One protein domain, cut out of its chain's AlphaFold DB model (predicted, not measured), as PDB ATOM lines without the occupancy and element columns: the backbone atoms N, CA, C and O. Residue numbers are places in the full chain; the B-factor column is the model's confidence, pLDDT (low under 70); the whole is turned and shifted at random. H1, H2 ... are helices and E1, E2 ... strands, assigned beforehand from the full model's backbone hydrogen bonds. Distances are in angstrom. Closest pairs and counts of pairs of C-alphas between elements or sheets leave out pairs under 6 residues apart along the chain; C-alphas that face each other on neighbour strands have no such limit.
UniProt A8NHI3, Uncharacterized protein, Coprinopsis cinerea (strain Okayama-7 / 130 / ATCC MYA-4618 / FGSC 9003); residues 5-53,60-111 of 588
ATOM      1  N   ILE A   5      83.418  28.275  88.977       90.19
ATOM      2  CA  ILE A   5      84.298  27.161  89.325       90.19
ATOM      3  C   ILE A   5      84.348  27.064  90.847       90.19
ATOM      4  O   ILE A   5      84.783  27.992  91.527       90.19
ATOM      5  N   TYR A   6      83.910  25.929  91.373       91.00
ATOM      6  CA  TYR A   6      83.973  25.578  92.782       91.00
ATOM      7  C   TYR A   6      85.195  24.689  92.993       91.00
ATOM      8  O   TYR A   6      85.170  23.501  92.664       91.00
ATOM      9  N   ASN A   7      86.281  25.271  93.507       91.25
ATOM     10  CA  ASN A   7      87.453  24.502  93.904       91.25
ATOM     11  C   ASN A   7      87.204  23.886  95.281       91.25
ATOM     12  O   ASN A   7      87.291  24.573  96.292       91.25
ATOM     13  N   LEU A   8      86.890  22.595  95.317       90.69
ATOM     14  CA  LEU A   8      86.720  21.840  96.554       90.69
ATOM     15  C   LEU A   8      87.984  21.051  96.927       90.69
ATOM     16  O   LEU A   8      87.931  20.185  97.796       90.69
ATOM     17  N   THR A   9      89.126  21.311  96.298       89.12
ATOM     18  CA  THR A   9      90.411  20.763  96.753       89.12
ATOM     19  C   THR A   9      90.941  21.543  97.958       89.12
ATOM     20  O   THR A   9      90.407  22.600  98.306       89.12
ATOM     21  N   ASP A  10      91.983  21.016  98.596       83.62
ATOM     22  CA  ASP A  10      92.669  21.678  99.713       83.62
ATOM     23  C   ASP A  10      93.769  22.642  99.230       83.62
ATOM     24  O   ASP A  10      94.360  23.375 100.021       83.62
ATOM     25  N   GLU A  11      94.039  22.670  97.921       83.94
ATOM     26  CA  GLU A  11      95.095  23.469  97.307       83.94
ATOM     27  C   GLU A  11      94.536  24.620  96.464       83.94
ATOM     28  O   GLU A  11      93.459  24.539  95.868       83.94
ATOM     29  N   THR A  12      95.286  25.720  96.393       84.50
ATOM     30  CA  THR A  12      94.980  26.779  95.427       84.50
ATOM     31  C   THR A  12      95.337  26.276  94.032       84.50
ATOM     32  O   THR A  12      96.467  25.847  93.792       84.50
ATOM     33  N   ILE A  13      94.395  26.367  93.098       88.81
ATOM     34  CA  ILE A  13      94.579  25.996  91.687       88.81
ATOM     35  C   ILE A  13      94.526  27.277  90.859       88.81
ATOM     36  O   ILE A  13      93.756  28.180  91.185       88.81
ATOM     37  N   THR A  14      95.294  27.388  89.781       87.38
ATOM     38  CA  THR A  14      95.106  28.472  88.806       87.38
ATOM     39  C   THR A  14      94.338  27.975  87.589       87.38
ATOM     40  O   THR A  14      94.455  26.819  87.188       87.38
ATOM     41  N   ALA A  15      93.509  28.844  87.012       87.81
ATOM     42  CA  ALA A  15      92.697  28.526  85.844       87.81
ATOM     43  C   ALA A  15      92.894  29.550  84.724       87.81
ATOM     44  O   ALA A  15      92.773  30.751  84.971       87.81
ATOM     45  N   SER A  16      93.141  29.090  83.495       85.44
ATOM     46  CA  SER A  16      93.404  29.953  82.332       85.44
ATOM     47  C   SER A  16      92.688  29.499  81.049       85.44
ATOM     48  O   SER A  16      92.242  28.354  80.913       85.44
ATOM     49  N   SER A  17      92.570  30.421  80.082       79.38
ATOM     50  CA  SER A  17      91.992  30.179  78.741       79.38
ATOM     51  C   SER A  17      92.914  29.488  77.761       79.38
ATOM     52  O   SER A  17      92.452  28.954  76.752       79.38
ATOM     53  N   SER A  18      94.213  29.528  78.011       76.88
ATOM     54  CA  SER A  18      95.200  28.908  77.149       76.88
ATOM     55  C   SER A  18      96.379  28.428  77.974       76.88
ATOM     56  O   SER A  18      96.659  28.935  79.057       76.88
ATOM     57  N   ARG A  19      97.092  27.454  77.417       75.44
ATOM     58  CA  ARG A  19      98.328  26.919  77.990       75.44
ATOM     59  C   ARG A  19      99.518  27.887  77.868       75.44
ATOM     60  O   ARG A  19     100.622  27.520  78.236       75.44
ATOM     61  N   ALA A  20      99.320  29.069  77.282       70.06
ATOM     62  CA  ALA A  20     100.378  30.054  77.094       70.06
ATOM     63  C   ALA A  20     100.653  30.800  78.406       70.06
ATOM     64  O   ALA A  20      99.711  31.227  79.067       70.06
ATOM     65  N   GLU A  21     101.925  31.030  78.729       52.53
ATOM     66  CA  GLU A  21     102.365  31.759  79.934       52.53
ATOM     67  C   GLU A  21     101.784  33.183  80.033       52.53
ATOM     68  O   GLU A  21     101.591  33.714  81.121       52.53
ATOM     69  N   SER A  22     101.453  33.810  78.899       55.94
ATOM     70  CA  SER A  22     100.853  35.150  78.846       55.94
ATOM     71  C   SER A  22      99.335  35.171  79.053       55.94
ATOM     72  O   SER A  22      98.720  36.240  79.003       55.94
ATOM     73  N   ALA A  23      98.704  34.009  79.244       61.28
ATOM     74  CA  ALA A  23      97.266  33.921  79.435       61.28
ATOM     75  C   ALA A  23      96.857  34.549  80.769       61.28
ATOM     76  O   ALA A  23      97.416  34.237  81.817       61.28
ATOM     77  N   ALA A  24      95.815  35.380  80.747       66.38
ATOM     78  CA  ALA A  24      95.170  35.796  81.982       66.38
ATOM     79  C   ALA A  24      94.667  34.552  82.734       66.38
ATOM     80  O   ALA A  24      93.957  33.712  82.166       66.38
ATOM     81  N   PHE A  25      95.031  34.450  84.009       74.88
ATOM     82  CA  PHE A  25      94.618  33.365  84.886       74.88
ATOM     83  C   PHE A  25      93.889  33.906  86.115       74.88
ATOM     84  O   PHE A  25      94.034  35.068  86.492       74.88
ATOM     85  N   VAL A  26      93.080  33.049  86.735       82.69
ATOM     86  CA  VAL A  26      92.410  33.329  88.010       82.69
ATOM     87  C   VAL A  26      92.857  32.320  89.056       82.69
ATOM     88  O   VAL A  26      93.011  31.135  88.757       82.69
ATOM     89  N   TYR A  27      93.055  32.788  90.288       82.44
ATOM     90  CA  TYR A  27      93.308  31.915  91.429       82.44
ATOM     91  C   TYR A  27      91.987  31.346  91.941       82.44
ATOM     92  O   TYR A  27      91.111  32.081  92.394       82.44
ATOM     93  N   LEU A  28      91.866  30.027  91.898       84.50
ATOM     94  CA  LEU A  28      90.772  29.273  92.480       84.50
ATOM     95  C   LEU A  28      91.138  28.931  93.924       84.50
ATOM     96  O   LEU A  28      91.842  27.955  94.191       84.50
ATOM     97  N   GLN A  29      90.677  29.753  94.861       79.75
ATOM     98  CA  GLN A  29      90.913  29.523  96.286       79.75
ATOM     99  C   GLN A  29      90.139  28.283  96.778       79.75
ATOM    100  O   GLN A  29      88.991  28.094  96.359       79.75
ATOM    101  N   PRO A  30      90.717  27.464  97.677       81.88
ATOM    102  CA  PRO A  30      90.024  26.337  98.297       81.88
ATOM    103  C   PRO A  30      88.671  26.732  98.891       81.88
ATOM    104  O   PRO A  30      88.545  27.762  99.558       81.88
ATOM    105  N   GLN A  31      87.662  25.894  98.663       75.12
ATOM    106  CA  GLN A  31      86.297  26.012  99.187       75.12
ATOM    107  C   GLN A  31      85.571  27.319  98.819       75.12
ATOM    108  O   GLN A  31      84.563  27.663  99.440       75.12
ATOM    109  N   LYS A  32      86.050  28.061  97.810       72.12
ATOM    110  CA  LYS A  32      85.433  29.316  97.362       72.12
ATOM    111  C   LYS A  32      85.001  29.239  95.895       72.12
ATOM    112  O   LYS A  32      85.795  28.825  95.046       72.12
ATOM    113  N   PRO A  33      83.773  29.681  95.563       80.62
ATOM    114  CA  PRO A  33      83.394  29.870  94.172       80.62
ATOM    115  C   PRO A  33      84.246  30.972  93.549       80.62
ATOM    116  O   PRO A  33      84.440  32.038  94.134       80.62
ATOM    117  N   THR A  34      84.728  30.725  92.339       82.75
ATOM    118  CA  THR A  34      85.471  31.705  91.549       82.75
ATOM    119  C   THR A  34      84.871  31.782  90.157       82.75
ATOM    120  O   THR A  34      84.605  30.762  89.523       82.75
ATOM    121  N   ARG A  35      84.653  33.001  89.661       82.94
ATOM    122  CA  ARG A  35      84.172  33.207  88.296       82.94
ATOM    123  C   ARG A  35      85.234  32.726  87.311       82.94
ATOM    124  O   ARG A  35      86.396  33.109  87.438       82.94
ATOM    125  N   ALA A  36      84.839  31.927  86.321       76.88
ATOM    126  CA  ALA A  36      85.756  31.554  85.254       76.88
ATOM    127  C   ALA A  36      86.270  32.808  84.516       76.88
ATOM    128  O   ALA A  36      85.530  33.797  84.414       76.88
ATOM    129  N   PRO A  37      87.500  32.787  83.967       71.31
ATOM    130  CA  PRO A  37      88.006  33.918  83.201       71.31
ATOM    131  C   PRO A  37      87.092  34.226  81.992       71.31
ATOM    132  O   PRO A  37      86.319  33.385  81.523       71.31
ATOM    133  N   GLY A  38      87.136  35.452  81.463       62.94
ATOM    134  CA  GLY A  38      86.322  35.851  80.304       62.94
ATOM    135  C   GLY A  38      86.835  35.269  78.975       62.94
ATOM    136  O   GLY A  38      88.040  35.219  78.763       62.94
ATOM    137  N   GLY A  39      85.942  34.839  78.064       62.94
ATOM    138  CA  GLY A  39      86.341  34.315  76.741       62.94
ATOM    139  C   GLY A  39      85.310  33.440  75.998       62.94
ATOM    140  O   GLY A  39      84.192  33.188  76.475       62.94
ATOM    141  N   ALA A  40      85.692  32.976  74.803       58.78
ATOM    142  CA  ALA A  40      84.986  31.960  74.015       58.78
ATOM    143  C   ALA A  40      85.664  30.596  74.233       58.78
ATOM    144  O   ALA A  40      86.739  30.333  73.702       58.78
ATOM    145  N   TRP A  41      85.057  29.740  75.057       67.50
ATOM    146  CA  TRP A  41      85.740  28.585  75.638       67.50
ATOM    147  C   TRP A  41      85.324  27.269  74.982       67.50
ATOM    148  O   TRP A  41      84.144  26.922  74.974       67.50
ATOM    149  N   LYS A  42      86.310  26.504  74.505       72.06
ATOM    150  CA  LYS A  42      86.182  25.049  74.285       72.06
ATOM    151  C   LYS A  42      86.969  24.230  75.316       72.06
ATOM    152  O   LYS A  42      86.724  23.039  75.452       72.06
ATOM    153  N   ARG A  43      87.931  24.844  76.008       82.00
ATOM    154  CA  ARG A  43      88.899  24.195  76.904       82.00
ATOM    155  C   ARG A  43      89.233  25.142  78.053       82.00
ATOM    156  O   ARG A  43      89.230  26.351  77.833       82.00
ATOM    157  N   LEU A  44      89.495  24.595  79.231       88.12
ATOM    158  CA  LEU A  44      89.992  25.286  80.420       88.12
ATOM    159  C   LEU A  44      91.292  24.605  80.835       88.12
ATOM    160  O   LEU A  44      91.351  23.382  80.824       88.12
ATOM    161  N   TYR A  45      92.315  25.363  81.204       88.75
ATOM    162  CA  TYR A  45      93.556  24.793  81.722       88.75
ATOM    163  C   TYR A  45      93.598  25.020  83.226       88.75
ATOM    164  O   TYR A  45      93.426  26.152  83.672       88.75
ATOM    165  N   LEU A  46      93.758  23.939  83.987       90.69
ATOM    166  CA  LEU A  46      93.940  23.985  85.434       90.69
ATOM    167  C   LEU A  46      95.391  23.653  85.756       90.69
ATOM    168  O   LEU A  46      95.888  22.610  85.331       90.69
ATOM    169  N   THR A  47      96.053  24.515  86.516       88.38
ATOM    170  CA  THR A  47      97.457  24.344  86.881       88.38
ATOM    171  C   THR A  47      97.585  24.213  88.387       88.38
ATOM    172  O   THR A  47      97.035  25.005  89.157       88.38
ATOM    173  N   LYS A  48      98.304  23.174  88.817       84.00
ATOM    174  CA  LYS A  48      98.645  22.984  90.222       84.00
ATOM    175  C   LYS A  48      99.608  24.099  90.612       84.00
ATOM    176  O   LYS A  48     100.677  24.212  90.016       84.00
ATOM    177  N   THR A  49      99.244  24.915  91.598       69.81
ATOM    178  CA  THR A  49     100.156  25.929  92.138       69.81
ATOM    179  C   THR A  49     101.216  25.190  92.954       69.81
ATOM    180  O   THR A  49     101.036  24.961  94.147       69.81
ATOM    181  N   SER A  50     102.285  24.706  92.319       56.03
ATOM    182  CA  SER A  50     103.422  24.165  93.061       56.03
ATOM    183  C   SER A  50     103.911  25.249  94.021       56.03
ATOM    184  O   SER A  50     104.135  26.394  93.622       56.03
ATOM    185  N   ALA A  51     104.027  24.922  95.312       40.41
ATOM    186  CA  ALA A  51     104.735  25.785  96.242       40.41
ATOM    187  C   ALA A  51     106.137  26.006  95.658       40.41
ATOM    188  O   ALA A  51     106.870  25.052  95.400       40.41
ATOM    189  N   ALA A  52     106.456  27.258  95.349       34.72
ATOM    190  CA  ALA A  52     107.712  27.661  94.748       34.72
ATOM    191  C   ALA A  52     108.873  27.416  95.729       34.72
ATOM    192  O   ALA A  52     109.298  28.330  96.423       34.72
ATOM    193  N   THR A  53     109.375  26.185  95.825       35.94
ATOM    194  CA  THR A  53     110.530  25.841  96.671       35.94
ATOM    195  C   THR A  53     111.425  24.791  96.023       35.94
ATOM    196  O   THR A  53     111.759  23.793  96.642       35.94
ATOM    197  N   GLN A  60     110.341  26.533  82.284       40.19
ATOM    198  CA  GLN A  60     109.561  25.948  81.189       40.19
ATOM    199  C   GLN A  60     109.255  24.437  81.373       40.19
ATOM    200  O   GLN A  60     108.244  23.932  80.877       40.19
ATOM    201  N   GLU A  61     110.083  23.706  82.133       40.59
ATOM    202  CA  GLU A  61     109.865  22.282  82.470       40.59
ATOM    203  C   GLU A  61     108.990  22.098  83.721       40.59
ATOM    204  O   GLU A  61     108.242  21.125  83.816       40.59
ATOM    205  N   LYS A  62     109.008  23.057  84.659       45.09
ATOM    206  CA  LYS A  62     108.185  23.021  85.882       45.09
ATOM    207  C   LYS A  62     106.697  23.287  85.639       45.09
ATOM    208  O   LYS A  62     105.859  22.699  86.316       45.09
ATOM    209  N   GLU A  63     106.357  24.146  84.679       45.00
ATOM    210  CA  GLU A  63     104.974  24.606  84.463       45.00
ATOM    211  C   GLU A  63     104.165  23.702  83.509       45.00
ATOM    212  O   GLU A  63     102.938  23.572  83.620       45.00
ATOM    213  N   SER A  64     104.852  22.991  82.606       50.59
ATOM    214  CA  SER A  64     104.226  22.060  81.657       50.59
ATOM    215  C   SER A  64     103.810  20.725  82.291       50.59
ATOM    216  O   SER A  64     102.835  20.124  81.825       50.59
ATOM    217  N   ALA A  65     104.478  20.309  83.375       59.06
ATOM    218  CA  ALA A  65     104.198  19.081  84.127       59.06
ATOM    219  C   ALA A  65     103.000  19.189  85.099       59.06
ATOM    220  O   ALA A  65     102.446  18.170  85.502       59.06
ATOM    221  N   GLY A  66     102.580  20.408  85.463       77.62
ATOM    222  CA  GLY A  66     101.503  20.664  86.434       77.62
ATOM    223  C   GLY A  66     100.203  21.222  85.847       77.62
ATOM    224  O   GLY A  66      99.295  21.546  86.612       77.62
ATOM    225  N   THR A  67     100.114  21.368  84.520       87.25
ATOM    226  CA  THR A  67      98.969  21.977  83.824       87.25
ATOM    227  C   THR A  67      98.147  20.932  83.074       87.25
ATOM    228  O   THR A  67      98.663  20.240  82.194       87.25
ATOM    229  N   PHE A  68      96.848  20.876  83.358       90.44
ATOM    230  CA  PHE A  68      95.919  19.869  82.853       90.44
ATOM    231  C   PHE A  68      94.804  20.512  82.027       90.44
ATOM    232  O   PHE A  68      94.182  21.491  82.440       90.44
ATOM    233  N   GLU A  69      94.544  19.953  80.845       90.75
ATOM    234  CA  GLU A  69      93.456  20.402  79.976       90.75
ATOM    235  C   GLU A  69      92.124  19.793  80.430       90.75
ATOM    236  O   GLU A  69      91.953  18.576  80.457       90.75
ATOM    237  N   ILE A  70      91.163  20.656  80.740       90.56
ATOM    238  CA  ILE A  70      89.784  20.309  81.061       90.56
ATOM    239  C   ILE A  70      88.920  20.637  79.835       90.56
ATOM    240  O   ILE A  70      88.696  21.817  79.528       90.56
ATOM    241  N   PRO A  71      88.428  19.626  79.097       87.94
ATOM    242  CA  PRO A  71      87.575  19.862  77.946       87.94
ATOM    243  C   PRO A  71      86.250  20.454  78.422       87.94
ATOM    244  O   PRO A  71      85.518  19.844  79.202       87.94
ATOM    245  N   LEU A  72      85.926  21.655  77.936       80.56
ATOM    246  CA  LEU A  72      84.673  22.301  78.281       80.56
ATOM    247  C   LEU A  72      83.584  21.934  77.271       80.56
ATOM    248  O   LEU A  72      83.816  21.867  76.060       80.56
ATOM    249  N   PRO A  73      82.349  21.742  77.739       67.19
ATOM    250  CA  PRO A  73      81.210  21.543  76.861       67.19
ATOM    251  C   PRO A  73      80.969  22.807  76.020       67.19
ATOM    252  O   PRO A  73      80.650  23.870  76.543       67.19
ATOM    253  N   GLY A  74      81.113  22.695  74.694       60.66
ATOM    254  CA  GLY A  74      81.118  23.850  73.778       60.66
ATOM    255  C   GLY A  74      79.836  24.703  73.741       60.66
ATOM    256  O   GLY A  74      79.872  25.830  73.259       60.66
ATOM    257  N   SER A  75      78.705  24.206  74.249       61.03
ATOM    258  CA  SER A  75      77.479  24.985  74.466       61.03
ATOM    259  C   SER A  75      76.751  24.428  75.684       61.03
ATOM    260  O   SER A  75      76.209  23.323  75.636       61.03
ATOM    261  N   TRP A  76      76.734  25.187  76.782       60.91
ATOM    262  CA  TRP A  76      76.033  24.771  78.002       60.91
ATOM    263  C   TRP A  76      74.510  24.905  77.873       60.91
ATOM    264  O   TRP A  76      73.780  24.369  78.693       60.91
ATOM    265  N   SER A  77      74.022  25.581  76.828       50.62
ATOM    266  CA  SER A  77      72.594  25.750  76.545       50.62
ATOM    267  C   SER A  77      71.966  24.600  75.748       50.62
ATOM    268  O   SER A  77      70.757  24.612  75.540       50.62
ATOM    269  N   LYS A  78      72.748  23.616  75.272       49.22
ATOM    270  CA  LYS A  78      72.267  22.585  74.326       49.22
ATOM    271  C   LYS A  78      72.479  21.130  74.768       49.22
ATOM    272  O   LYS A  78      72.244  20.227  73.966       49.22
ATOM    273  N   ARG A  79      72.938  20.865  75.999       56.19
ATOM    274  CA  ARG A  79      73.269  19.498  76.450       56.19
ATOM    275  C   ARG A  79      72.232  18.875  77.385       56.19
ATOM    276  O   ARG A  79      71.460  19.565  78.040       56.19
ATOM    277  N   LYS A  80      72.201  17.540  77.343       52.06
ATOM    278  CA  LYS A  80      71.244  16.638  77.993       52.06
ATOM    279  C   LYS A  80      71.750  16.279  79.400       52.06
ATOM    280  O   LYS A  80      72.907  15.893  79.520       52.06
ATOM    281  N   GLY A  81      70.889  16.372  80.416       61.16
ATOM    282  CA  GLY A  81      71.190  16.006  81.812       61.16
ATOM    283  C   GLY A  81      71.282  17.208  82.757       61.16
ATOM    284  O   GLY A  81      71.319  18.349  82.300       61.16
ATOM    285  N   SER A  82      71.280  16.962  84.071       74.12
ATOM    286  CA  SER A  82      71.403  17.991  85.121       74.12
ATOM    287  C   SER A  82      72.863  18.226  85.558       74.12
ATOM    288  O   SER A  82      73.239  19.358  85.872       74.12
ATOM    289  N   TRP A  83      73.722  17.216  85.396       87.75
ATOM    290  CA  TRP A  83      75.172  17.264  85.627       87.75
ATOM    291  C   TRP A  83      75.925  16.258  84.720       87.75
ATOM    292  O   TRP A  83      75.291  15.567  83.922       87.75
ATOM    293  N   ASN A  84      77.265  16.221  84.767       88.31
ATOM    294  CA  ASN A  84      78.111  15.190  84.138       88.31
ATOM    295  C   ASN A  84      79.544  15.185  84.715       88.31
ATOM    296  O   ASN A  84      80.111  16.257  84.924       88.31
ATOM    297  N   GLU A  85      80.177  14.019  84.865       91.31
ATOM    298  CA  GLU A  85      81.624  13.923  85.130       91.31
ATOM    299  C   GLU A  85      82.435  14.152  83.843       91.31
ATOM    300  O   GLU A  85      82.202  13.528  82.806       91.31
ATOM    301  N   VAL A  86      83.400  15.068  83.880       91.12
ATOM    302  CA  VAL A  86      84.294  15.330  82.749       91.12
ATOM    303  C   VAL A  86      85.286  14.176  82.614       91.12
ATOM    304  O   VAL A  86      86.032  13.875  83.544       91.12
ATOM    305  N   SER A  87      85.333  13.560  81.431       90.00
ATOM    306  CA  SER A  87      86.343  12.552  81.104       90.00
ATOM    307  C   SER A  87      87.717  13.212  81.008       90.00
ATOM    308  O   SER A  87      87.962  14.027  80.118       90.00
ATOM    309  N   LEU A  88      88.606  12.853  81.927       91.06
ATOM    310  CA  LEU A  88      89.953  13.406  82.063       91.06
ATOM    311  C   LEU A  88      90.977  12.271  82.081       91.06
ATOM    312  O   LEU A  88      90.661  11.167  82.529       91.06
ATOM    313  N   ALA A  89      92.205  12.556  81.643       88.75
ATOM    314  CA  ALA A  89      93.308  11.598  81.700       88.75
ATOM    315  C   ALA A  89      93.547  11.116  83.140       88.75
ATOM    316  O   ALA A  89      93.409  11.900  84.081       88.75
ATOM    317  N   GLU A  90      93.944   9.854  83.314       85.69
ATOM    318  CA  GLU A  90      94.171   9.246  84.637       85.69
ATOM    319  C   GLU A  90      95.236   9.973  85.464       85.69
ATOM    320  O   GLU A  90      95.128  10.031  86.685       85.69
ATOM    321  N   THR A  91      96.205  10.604  84.796       88.25
ATOM    322  CA  THR A  91      97.253  11.430  85.410       88.25
ATOM    323  C   THR A  91      96.743  12.761  85.969       88.25
ATOM    324  O   THR A  91      97.478  13.447  86.674       88.25
ATOM    325  N   THR A  92      95.500  13.151  85.665       91.62
ATOM    326  CA  THR A  92      94.922  14.407  86.152       91.62
ATOM    327  C   THR A  92      94.620  14.283  87.646       91.62
ATOM    328  O   THR A  92      93.803  13.439  88.015       91.62
ATOM    329  N   PRO A  93      95.169  15.140  88.524       92.94
ATOM    330  CA  PRO A  93      95.018  15.010  89.977       92.94
ATOM    331  C   PRO A  93      93.606  15.340  90.478       92.94
ATOM    332  O   PRO A  93      93.331  15.227  91.672       92.94
ATOM    333  N   TRP A  94      92.703  15.732  89.579       94.44
ATOM    334  CA  TRP A  94      91.346  16.141  89.902       94.44
ATOM    335  C   TRP A  94      90.294  15.318  89.152       94.44
ATOM    336  O   TRP A  94      90.515  14.809  88.043       94.44
ATOM    337  N   ARG A  95      89.118  15.226  89.768       95.25
ATOM    338  CA  ARG A  95      87.847  14.923  89.110       95.25
ATOM    339  C   ARG A  95      87.078  16.225  88.953       95.25
ATOM    340  O   ARG A  95      87.061  17.053  89.862       95.25
ATOM    341  N   VAL A  96      86.459  16.417  87.794       94.69
ATOM    342  CA  VAL A  96      85.715  17.641  87.493       94.69
ATOM    343  C   VAL A  96      84.300  17.271  87.096       94.69
ATOM    344  O   VAL A  96      84.098  16.432  86.223       94.69
ATOM    345  N   TYR A  97      83.325  17.921  87.718       94.12
ATOM    346  CA  TYR A  97      81.908  17.734  87.440       94.12
ATOM    347  C   TYR A  97      81.341  19.013  86.839       94.12
ATOM    348  O   TYR A  97      81.532  20.099  87.380       94.12
ATOM    349  N   CYS A  98      80.624  18.890  85.730       90.31
ATOM    350  CA  CYS A  98      79.815  19.965  85.175       90.31
ATOM    351  C   CYS A  98      78.419  19.906  85.787       90.31
ATOM    352  O   CYS A  98      77.794  18.850  85.774       90.31
ATOM    353  N   TYR A  99      77.903  21.042  86.243       87.69
ATOM    354  CA  TYR A  99      76.525  21.198  86.695       87.69
ATOM    355  C   TYR A  99      75.830  22.241  85.813       87.69
ATOM    356  O   TYR A  99      76.211  23.415  85.777       87.69
ATOM    357  N   TRP A 100      74.844  21.802  85.030       80.44
ATOM    358  CA  TRP A 100      74.390  22.554  83.858       80.44
ATOM    359  C   TRP A 100      73.476  23.725  84.208       80.44
ATOM    360  O   TRP A 100      73.681  24.825  83.695       80.44
ATOM    361  N   SER A 101      72.491  23.513  85.088       76.75
ATOM    362  CA  SER A 101      71.483  24.530  85.430       76.75
ATOM    363  C   SER A 101      72.073  25.740  86.151       76.75
ATOM    364  O   SER A 101      71.596  26.851  85.942       76.75
ATOM    365  N   ALA A 102      73.137  25.543  86.932       78.94
ATOM    366  CA  ALA A 102      73.870  26.625  87.589       78.94
ATOM    367  C   ALA A 102      75.065  27.145  86.769       78.94
ATOM    368  O   ALA A 102      75.750  28.054  87.225       78.94
ATOM    369  N   GLN A 103      75.339  26.576  85.584       83.31
ATOM    370  CA  GLN A 103      76.554  26.847  84.805       83.31
ATOM    371  C   GLN A 103      77.804  26.803  85.697       83.31
ATOM    372  O   GLN A 103      78.487  27.808  85.878       83.31
ATOM    373  N   ALA A 104      78.072  25.643  86.294       87.50
ATOM    374  CA  ALA A 104      79.146  25.472  87.261       87.50
ATOM    375  C   ALA A 104      80.062  24.287  86.932       87.50
ATOM    376  O   ALA A 104      79.622  23.272  86.388       87.50
ATOM    377  N   LEU A 105      81.336  24.411  87.303       91.75
ATOM    378  CA  LEU A 105      82.286  23.313  87.431       91.75
ATOM    379  C   LEU A 105      82.586  23.080  88.906       91.75
ATOM    380  O   LEU A 105      82.879  24.028  89.629       91.75
ATOM    381  N   VAL A 106      82.577  21.828  89.337       93.62
ATOM    382  CA  VAL A 106      83.014  21.415  90.671       93.62
ATOM    383  C   VAL A 106      84.299  20.614  90.512       93.62
ATOM    384  O   VAL A 106      84.308  19.598  89.820       93.62
ATOM    385  N   VAL A 107      85.386  21.095  91.111       94.75
ATOM    386  CA  VAL A 107      86.720  20.485  91.039       94.75
ATOM    387  C   VAL A 107      87.012  19.799  92.368       94.75
ATOM    388  O   VAL A 107      87.030  20.448  93.412       94.75
ATOM    389  N   LEU A 108      87.235  18.489  92.324       94.50
ATOM    390  CA  LEU A 108      87.478  17.619  93.474       94.50
ATOM    391  C   LEU A 108      88.831  16.913  93.333       94.50
ATOM    392  O   LEU A 108      89.259  16.655  92.207       94.50
ATOM    393  N   PRO A 109      89.509  16.557  94.439       93.56
ATOM    394  CA  PRO A 109      90.706  15.727  94.363       93.56
ATOM    395  C   PRO A 109      90.374  14.355  93.755       93.56
ATOM    396  O   PRO A 109      89.323  13.769  94.019       93.56
ATOM    397  N   ARG A 110      91.271  13.810  92.929       94.19
ATOM    398  CA  ARG A 110      91.140  12.451  92.390       94.19
ATOM    399  C   ARG A 110      91.627  11.442  93.428       94.19
ATOM    400  O   ARG A 110      92.794  11.068  93.443       94.19
ATOM    401  N   ARG A 111      90.714  10.982  94.283       93.38
ATOM    402  CA  ARG A 111      90.965   9.889  95.236       93.38
ATOM    403  C   ARG A 111      91.186   8.560  94.503       93.38
ATOM    404  O   ARG A 111      90.537   8.298  93.483       93.38
TER     405      ARG A 111
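Overview. This is residues 5 to 53 and 60 to 111 of the 588 residues of an uncharacterized protein of Coprinopsis cinerea (strain Okayama-7 / 130 / ATCC MYA-4618 / FGSC 9003) (UniProt A8NHI3). Two small twisted sheets, E4 E1 E9 E8 E7 and E3 E2 E5 E6, stand partly face to face as a sandwich, their strands crossed at 34 degrees, with E7 beyond the other sheet. The short helix H1 and residues 49 to 53 lie at one end of the longest axis, and the loop of residues 72 to 82 at the other. The printed part has 101 residues, with named elements in the order E1 E2 E3 E4 E5 H1 E6 E7 E8 E9; the five-strand sheet is mixed, the four-strand sheet antiparallel. The class is mostly strand, though under half of the residues are in named elements. The whole is compact, with a radius of gyration of the C-alphas of 13.2 A and spans of 44 by 29 by 25 A.

Along the chain. E1, residues 5 to 7, begins at C-alpha 5 (84.298, 27.161, 89.325). E2 is residues 13 to 16, E3 residues 25 to 28 and E4 residues 33 to 35. E5, residues 43 to 48, is 16.5 A long. H1 is residues 60 to 64, beginning at C-alpha 60 (109.561, 25.948, 81.189). E6, residues 67 to 71, is 13.0 A long, and E7 is residues 83 to 85. E8, residues 94 to 99, is 16.0 A long; E9, residues 104 to 109, is 16.7 A long and ends at C-alpha 109 (90.706, 15.727, 94.363).

Arrangement. In the larger sheet E4 and E7 are the edge strands. E4 and E1 are antiparallel, with N 5 and O 34 at 2.8 A. E1 and E9 are parallel at 20 degrees, with N 6 and O 105 at 2.8 A. E7 E8 E9 form a meander, each strand the antiparallel neighbour of the one before: N 98 and O 84 are 2.8 A apart, N 106 and O 97 2.8 A. In the other sheet, strongly twisted, E2 and E3 are a hairpin, with N 28 and O 13 at 2.7 A. E2 and E5 have N 47 and O 14 at 2.9 A, and E5 and E6 have N 70 and O 44 at 2.7 A. Between the sheets, the closest C-alphas of E3 and E4 are those of Leu 28 and Thr 34, 5.9 A apart; E6 and E8 are near each other, with 5 pairs of C-alphas within 10 A. H1 is on neither sheet; 0 of its 1 O i to N i+4 pairs and 0 of its 2 O i to N i+3 pairs are within hydrogen-bond range.

Size, cuts and confidence. The C-alphas of Thr 53 and Lys 80, the two farthest apart, are 44.5 A apart. Residues 54 to 59 are not printed, and C-alphas 53 and 60 are 15.5 A apart across the cut. The link E6 to E7, 11 residues, is long. Mean pLDDT of the printed part is 77.1; 28 residues are under 70, among them 60 to 65 and 73 to 81.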